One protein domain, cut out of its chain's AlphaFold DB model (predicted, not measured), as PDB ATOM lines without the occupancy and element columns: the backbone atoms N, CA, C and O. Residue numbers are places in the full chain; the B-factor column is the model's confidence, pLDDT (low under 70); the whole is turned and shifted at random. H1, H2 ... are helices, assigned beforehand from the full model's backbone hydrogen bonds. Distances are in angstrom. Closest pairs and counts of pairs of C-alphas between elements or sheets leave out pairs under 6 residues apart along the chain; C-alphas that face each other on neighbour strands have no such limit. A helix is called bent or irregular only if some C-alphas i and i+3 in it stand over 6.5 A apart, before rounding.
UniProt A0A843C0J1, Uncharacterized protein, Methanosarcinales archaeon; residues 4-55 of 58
ATOM      1  N   CYS A   4      16.875 -40.973  40.345       66.44
ATOM      2  CA  CYS A   4      15.419 -41.055  40.434       66.44
ATOM      3  C   CYS A   4      14.920 -42.498  40.252       66.44
ATOM      4  O   CYS A   4      14.169 -42.967  41.094       66.44
ATOM      5  N   GLU A   5      15.413 -43.241  39.252       72.88
ATOM      6  CA  GLU A   5      15.041 -44.656  39.040       72.88
ATOM      7  C   GLU A   5      15.380 -45.547  40.246       72.88
ATOM      8  O   GLU A   5      14.664 -46.503  40.543       72.88
ATOM      9  N   ARG A   6      16.486 -45.256  40.946       75.94
ATOM     10  CA  ARG A   6      16.869 -45.998  42.154       75.94
ATOM     11  C   ARG A   6      15.870 -45.764  43.286       75.94
ATOM     12  O   ARG A   6      15.425 -46.728  43.897       75.94
ATOM     13  N   PHE A   7      15.494 -44.510  43.514       69.62
ATOM     14  CA  PHE A   7      14.541 -44.124  44.554       69.62
ATOM     15  C   PHE A   7      13.115 -44.592  44.257       69.62
ATOM     16  O   PHE A   7      12.449 -45.111  45.147       69.62
ATOM     17  N   GLU A   8      12.657 -44.489  43.007       77.06
ATOM     18  CA  GLU A   8      11.337 -44.999  42.613       77.06
ATOM     19  C   GLU A   8      11.211 -46.497  42.913       77.06
ATOM     20  O   GLU A   8      10.181 -46.971  43.390       77.06
ATOM     21  N   LYS A   9      12.300 -47.245  42.705       80.81
ATOM     22  CA  LYS A   9      12.372 -48.671  43.021       80.81
ATOM     23  C   LYS A   9      12.488 -48.957  44.522       80.81
ATOM     24  O   LYS A   9      11.940 -49.953  44.980       80.81
ATOM     25  N   GLU A  10      13.221 -48.132  45.264       77.88
ATOM     26  CA  GLU A  10      13.477 -48.310  46.700       77.88
ATOM     27  C   GLU A  10      12.243 -48.002  47.557       77.88
ATOM     28  O   GLU A  10      11.939 -48.753  48.482       77.88
ATOM     29  N   TYR A  11      11.486 -46.961  47.203       72.00
ATOM     30  CA  TYR A  11      10.307 -46.523  47.960       72.00
ATOM     31  C   TYR A  11       8.980 -46.930  47.306       72.00
ATOM     32  O   TYR A  11       7.924 -46.736  47.904       72.00
ATOM     33  N   GLY A  12       9.012 -47.502  46.096       77.25
ATOM     34  CA  GLY A  12       7.812 -47.939  45.375       77.25
ATOM     35  C   GLY A  12       6.879 -46.791  44.977       77.25
ATOM     36  O   GLY A  12       5.681 -47.011  44.822       77.25
ATOM     37  N   LEU A  13       7.414 -45.576  44.851       74.88
ATOM     38  CA  LEU A  13       6.670 -44.354  44.551       74.88
ATOM     39  C   LEU A  13       7.133 -43.787  43.221       74.88
ATOM     40  O   LEU A  13       8.326 -43.799  42.923       74.88
ATOM     41  N   ARG A  14       6.202 -43.251  42.434       77.50
ATOM     42  CA  ARG A  14       6.568 -42.513  41.224       77.50
ATOM     43  C   ARG A  14       7.084 -41.120  41.591       77.50
ATOM     44  O   ARG A  14       6.698 -40.548  42.611       77.50
ATOM     45  N   SER A  15       7.962 -40.557  40.758       72.81
ATOM     46  CA  SER A  15       8.576 -39.254  41.045       72.81
ATOM     47  C   SER A  15       7.576 -38.110  41.256       72.81
ATOM     48  O   SER A  15       7.874 -37.179  41.988       72.81
ATOM     49  N   ASP A  16       6.413 -38.143  40.613       75.94
ATOM     50  CA  ASP A  16       5.333 -37.167  40.811       75.94
ATOM     51  C   ASP A  16       4.669 -37.311  42.186       75.94
ATOM     52  O   ASP A  16       4.570 -36.331  42.918       75.94
ATOM     53  N   GLU A  17       4.332 -38.536  42.590       74.19
ATOM     54  CA  GLU A  17       3.760 -38.825  43.917       74.19
ATOM     55  C   GLU A  17       4.697 -38.412  45.059       74.19
ATOM     56  O   GLU A  17       4.262 -38.031  46.144       74.19
ATOM     57  N   PHE A  18       6.003 -38.492  44.819       71.88
ATOM     58  CA  PHE A  18       7.012 -38.120  45.796       71.88
ATOM     59  C   PHE A  18       7.173 -36.599  45.915       71.88
ATOM     60  O   PHE A  18       7.348 -36.100  47.025       71.88
ATOM     61  N   VAL A  19       7.064 -35.844  44.811       72.31
ATOM     62  CA  VAL A  19       7.008 -34.370  44.874       72.31
ATOM     63  C   VAL A  19       5.781 -33.927  45.666       72.31
ATOM     64  O   VAL A  19       5.930 -33.120  46.581       72.31
ATOM     65  N   ASP A  20       4.611 -34.497  45.372       76.50
ATOM     66  CA  ASP A  20       3.355 -34.122  46.030       76.50
ATOM     67  C   ASP A  20       3.403 -34.392  47.540       76.50
ATOM     68  O   ASP A  20       3.088 -33.504  48.333       76.50
ATOM     69  N   LYS A  21       3.889 -35.570  47.962       72.00
ATOM     70  CA  LYS A  21       4.048 -35.907  49.392       72.00
ATOM     71  C   LYS A  21       5.058 -35.022  50.123       72.00
ATOM     72  O   LYS A  21       4.942 -34.776  51.322       72.00
ATOM     73  N   ARG A  22       6.086 -34.556  49.415       64.50
ATOM     74  CA  ARG A  22       7.111 -33.669  49.976       64.50
ATOM     75  C   ARG A  22       6.583 -32.249  50.138       64.50
ATOM     76  O   ARG A  22       6.896 -31.590  51.124       64.50
ATOM     77  N   GLU A  23       5.796 -31.773  49.177       70.81
ATOM     78  CA  GLU A  23       5.138 -30.466  49.240       70.81
ATOM     79  C   GLU A  23       3.971 -30.451  50.248       70.81
ATOM     80  O   GLU A  23       3.689 -29.399  50.820       70.81
ATOM     81  N   SER A  24       3.359 -31.605  50.553       74.31
ATOM     82  CA  SER A  24       2.342 -31.756  51.607       74.31
ATOM     83  C   SER A  24       2.901 -31.964  53.025       74.31
ATOM     84  O   SER A  24       2.118 -32.120  53.963       74.31
ATOM     85  N   CYS A  25       4.229 -31.937  53.210       66.56
ATOM     86  CA  CYS A  25       4.910 -32.269  54.473       66.56
ATOM     87  C   CYS A  25       4.572 -33.674  55.019       66.56
ATOM     88  O   CYS A  25       4.672 -33.914  56.221       66.56
ATOM     89  N   GLU A  26       4.167 -34.611  54.158       66.19
ATOM     90  CA  GLU A  26       3.894 -36.006  54.536       66.19
ATOM     91  C   GLU A  26       5.149 -36.890  54.502       66.19
ATOM     92  O   GLU A  26       5.120 -38.031  54.972       66.19
ATOM     93  N   LEU A  27       6.251 -36.385  53.945       67.31
ATOM     94  CA  LEU A  27       7.560 -37.026  54.030       67.31
ATOM     95  C   LEU A  27       8.296 -36.548  55.283       67.31
ATOM     96  O   LEU A  27       8.297 -35.359  55.589       67.31
ATOM     97  N   ASP A  28       8.901 -37.497  55.999       65.06
ATOM     98  CA  ASP A  28       9.735 -37.220  57.170       65.06
ATOM     99  C   ASP A  28      11.035 -36.469  56.802       65.06
ATOM    100  O   ASP A  28      11.342 -36.246  55.634       65.06
ATOM    101  N   ASP A  29      11.809 -36.055  57.803       66.69
ATOM    102  CA  ASP A  29      12.999 -35.218  57.604       66.69
ATOM    103  C   ASP A  29      14.258 -36.012  57.211       66.69
ATOM    104  O   ASP A  29      15.377 -35.554  57.452       66.69
ATOM    105  N   ARG A  30      14.127 -37.228  56.669       74.50
ATOM    106  CA  ARG A  30      15.307 -38.010  56.291       74.50
ATOM    107  C   ARG A  30      16.099 -37.337  55.168       74.50
ATOM    108  O   ARG A  30      15.558 -36.837  54.181       74.50
ATOM    109  N   ASP A  31      17.422 -37.383  55.313       73.19
ATOM    110  CA  ASP A  31      18.377 -36.795  54.364       73.19
ATOM    111  C   ASP A  31      18.226 -37.363  52.937       73.19
ATOM    112  O   ASP A  31      18.421 -36.653  51.949       73.19
ATOM    113  N   ASP A  32      17.803 -38.626  52.818       72.94
ATOM    114  CA  ASP A  32      17.563 -39.315  51.546       72.94
ATOM    115  C   ASP A  32      16.478 -38.623  50.687       72.94
ATOM    116  O   ASP A  32      16.598 -38.542  49.459       72.94
ATOM    117  N   TYR A  33      15.460 -38.036  51.314       71.00
ATOM    118  CA  TYR A  33      14.388 -37.296  50.653       71.00
ATOM    119  C   TYR A  33      14.833 -35.926  50.145       71.00
ATOM    120  O   TYR A  33      14.383 -35.479  49.079       71.00
ATOM    121  N   PHE A  34      15.741 -35.264  50.862       75.06
ATOM    122  CA  PHE A  34      16.340 -34.011  50.409       75.06
ATOM    123  C   PHE A  34      17.228 -34.230  49.185       75.06
ATOM    124  O   PHE A  34      17.083 -33.500  48.196       75.06
ATOM    125  N   ASP A  35      18.071 -35.265  49.215       78.44
ATOM    126  CA  ASP A  35      18.939 -35.642  48.096       78.44
ATOM    127  C   ASP A  35      18.127 -35.984  46.841       78.44
ATOM    128  O   ASP A  35      18.421 -35.503  45.739       78.44
ATOM    129  N   TRP A  36      17.052 -36.761  47.003       80.62
ATOM    130  CA  TRP A  36      16.156 -37.088  45.900       80.62
ATOM    131  C   TRP A  36      15.473 -35.843  45.321       80.62
ATOM    132  O   TRP A  36      15.471 -35.647  44.101       80.62
ATOM    133  N   PHE A  37      14.926 -34.969  46.170       78.00
ATOM    134  CA  PHE A  37      14.216 -33.778  45.701       78.00
ATOM    135  C   PHE A  37      15.148 -32.828  44.945       78.00
ATOM    136  O   PHE A  37      14.767 -32.275  43.908       78.00
ATOM    137  N   ALA A  38      16.381 -32.658  45.430       84.81
ATOM    138  CA  ALA A  38      17.400 -31.873  44.747       84.81
ATOM    139  C   ALA A  38      17.725 -32.461  43.362       84.81
ATOM    140  O   ALA A  38      17.758 -31.723  42.371       84.81
ATOM    141  N   ALA A  39      17.883 -33.788  43.266       85.81
ATOM    142  CA  ALA A  39      18.113 -34.474  41.997       85.81
ATOM    143  C   ALA A  39      16.931 -34.309  41.023       85.81
ATOM    144  O   ALA A  39      17.142 -33.981  39.851       85.81
ATOM    145  N   LYS A  40      15.689 -34.466  41.501       85.38
ATOM    146  CA  LYS A  40      14.477 -34.336  40.682       85.38
ATOM    147  C   LYS A  40      14.285 -32.910  40.157       85.38
ATOM    148  O   LYS A  40      14.136 -32.730  38.949       85.38
ATOM    149  N   LYS A  41      14.365 -31.888  41.018       85.12
ATOM    150  CA  LYS A  41      14.270 -30.481  40.575       85.12
ATOM    151  C   LYS A  41      15.408 -30.110  39.621       85.12
ATOM    152  O   LYS A  41      15.180 -29.381  38.658       85.12
ATOM    153  N   GLY A  42      16.616 -30.630  39.850       89.69
ATOM    154  CA  GLY A  42      17.739 -30.467  38.928       89.69
ATOM    155  C   GLY A  42      17.430 -31.032  37.542       89.69
ATOM    156  O   GLY A  42      17.606 -30.332  36.544       89.69
ATOM    157  N   LEU A  43      16.919 -32.265  37.477       90.56
ATOM    158  CA  LEU A  43      16.519 -32.908  36.225       90.56
ATOM    159  C   LEU A  43      15.456 -32.092  35.476       90.56
ATOM    160  O   LEU A  43      15.617 -31.857  34.282       90.56
ATOM    161  N   ASP A  44      14.426 -31.602  36.170       88.06
ATOM    162  CA  ASP A  44      13.353 -30.807  35.556       88.06
ATOM    163  C   ASP A  44      13.875 -29.493  34.947       88.06
ATOM    164  O   ASP A  44      13.460 -29.083  33.859       88.06
ATOM    165  N   VAL A  45      14.832 -28.831  35.611       92.00
ATOM    166  CA  VAL A  45      15.492 -27.627  35.078       92.00
ATOM    167  C   VAL A  45      16.286 -27.951  33.815       92.00
ATOM    168  O   VAL A  45      16.225 -27.197  32.837       92.00
ATOM    169  N   TRP A  46      17.038 -29.052  33.821       93.50
ATOM    170  CA  TRP A  46      17.823 -29.470  32.661       93.50
ATOM    171  C   TRP A  46      16.942 -29.902  31.493       93.50
ATOM    172  O   TRP A  46      17.223 -29.499  30.368       93.50
ATOM    173  N   ASP A  47      15.848 -30.617  31.749       90.94
ATOM    174  CA  ASP A  47      14.876 -31.001  30.724       90.94
ATOM    175  C   ASP A  47      14.223 -29.765  30.089       90.94
ATOM    176  O   ASP A  47      14.188 -29.629  28.865       90.94
ATOM    177  N   ARG A  48      13.817 -28.776  30.900       89.81
ATOM    178  CA  ARG A  48      13.300 -27.497  30.388       89.81
ATOM    179  C   ARG A  48      14.318 -26.780  29.499       89.81
ATOM    180  O   ARG A  48      13.957 -26.290  28.429       89.81
ATOM    181  N   ARG A  49      15.581 -26.703  29.928       92.44
ATOM    182  CA  ARG A  49      16.659 -26.085  29.134       92.44
ATOM    183  C   ARG A  49      16.905 -26.848  27.836       92.44
ATOM    184  O   ARG A  49      17.071 -26.221  26.794       92.44
ATOM    185  N   LEU A  50      16.894 -28.178  27.891       92.19
ATOM    186  CA  LEU A  50      17.075 -29.034  26.727       92.19
ATOM    187  C   LEU A  50      15.953 -28.832  25.706       92.19
ATOM    188  O   LEU A  50      16.253 -28.678  24.529       92.19
ATOM    189  N   ARG A  51      14.687 -28.755  26.137       89.12
ATOM    190  CA  ARG A  51      13.542 -28.487  25.245       89.12
ATOM    191  C   ARG A  51      13.678 -27.152  24.508       89.12
ATOM    192  O   ARG A  51      13.477 -27.111  23.297       89.12
ATOM    193  N   ILE A  52      14.103 -26.098  25.215       89.69
ATOM    194  CA  ILE A  52      14.383 -24.780  24.616       89.69
ATOM    195  C   ILE A  52      15.499 -24.892  23.566       89.69
ATOM    196  O   ILE A  52      15.343 -24.402  22.451       89.69
ATOM    197  N   LEU A  53      16.611 -25.557  23.901       90.56
ATOM    198  CA  LEU A  53      17.743 -25.740  22.982       90.56
ATOM    199  C   LEU A  53      17.398 -26.626  21.778       90.56
ATOM    200  O   LEU A  53      17.903 -26.393  20.685       90.56
ATOM    201  N   ALA A  54      16.530 -27.618  21.962       89.44
ATOM    202  CA  ALA A  54      16.057 -28.504  20.906       89.44
ATOM    203  C   ALA A  54      15.064 -27.819  19.947       89.44
ATOM    204  O   ALA A  54      14.601 -28.452  19.000       89.44
ATOM    205  N   GLY A  55      14.706 -26.551  20.187       82.94
ATOM    206  CA  GLY A  55      13.708 -25.831  19.394       82.94
ATOM    207  C   GLY A  55      12.291 -26.384  19.562       82.94
ATOM    208  O   GLY A  55      11.405 -26.051  18.777       82.94
TER     209      GLY A  55
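This is residues 4 to 55 of the 58 residues of an uncharacterized protein of Methanosarcinales archaeon (UniProt A0A843C0J1). One long helix, H3, makes the longest axis, and two short helices, H1 and H2, sit beside the part of it before residue 44; the rest of H3 sticks out as a bare arm, residues 44 to 55, of which 44 to 53 belong to H3. H1, H2, the link from H2 to H3 and the part of H3 before residue 44 form a small compact body, and the arm of residues 44 to 55 gives the model its length. The printed part has 52 residues with three named helices, in the order H1, H2, H3 along the chain, and no named strand; the class is all helix. The whole is loose, with a radius of gyration of the C-alphas of 12.5 A, and elongated, spanning 39 by 21 by 17 A.

H3 holds residues 31 to 53, 33.3 A from first to last C-alpha, from C-alpha 31 at (18.377, -36.795, 54.364) to C-alpha 53 at (17.743, -25.740, 22.982). H1 holds residues 4 to 11 and begins with C-alpha 4 at (15.419, -41.055, 40.434); its first and last C-alphas are 10.6 A apart. H2 holds residues 15 to 23, 12.5 A from first to last C-alpha. None of the three is bent or irregular.

H3 touches H1 with residues 36 to 40 alone; their closest C-alphas, those of Cys 4 and Lys 40, are 6.8 A apart. H1 and H3 run opposite ways at a shallow tilt of 32 degrees. H2 and H3 are close but not clearly touching, the closest C-alphas being those of Val 19 and Phe 37 at 7.3 A. They run opposite ways at a steep tilt of 60 degrees. H1 and H2 are also close but not clearly touching, with the C-alphas of Glu 8 and Ser 15 closest at 6.6 A. These two run the same way at a steep tilt of 70.0 degrees, only just short of about perpendicular. In H1, H2 and H3 every O i to N i+4 pair is within hydrogen-bond range.

The two C-alphas farthest apart are those of Asp 28 and Gly 55, at 39.7 A. Without residues 44 to 55, which stand free, the body has 40 residues and spans 22 by 20 by 17 A, with a radius of gyration of 9.1 A. The printed part has no cut. The link from H1 to H2 is tight, with 3 residues, and the link from H2 to H3 is short, with 7. The mean pLDDT of the printed part is 78.6; it is 85 in H3, 74 in H1 and 72 in H2, and under 70 at residues 4, 7, 22 and 25 to 29.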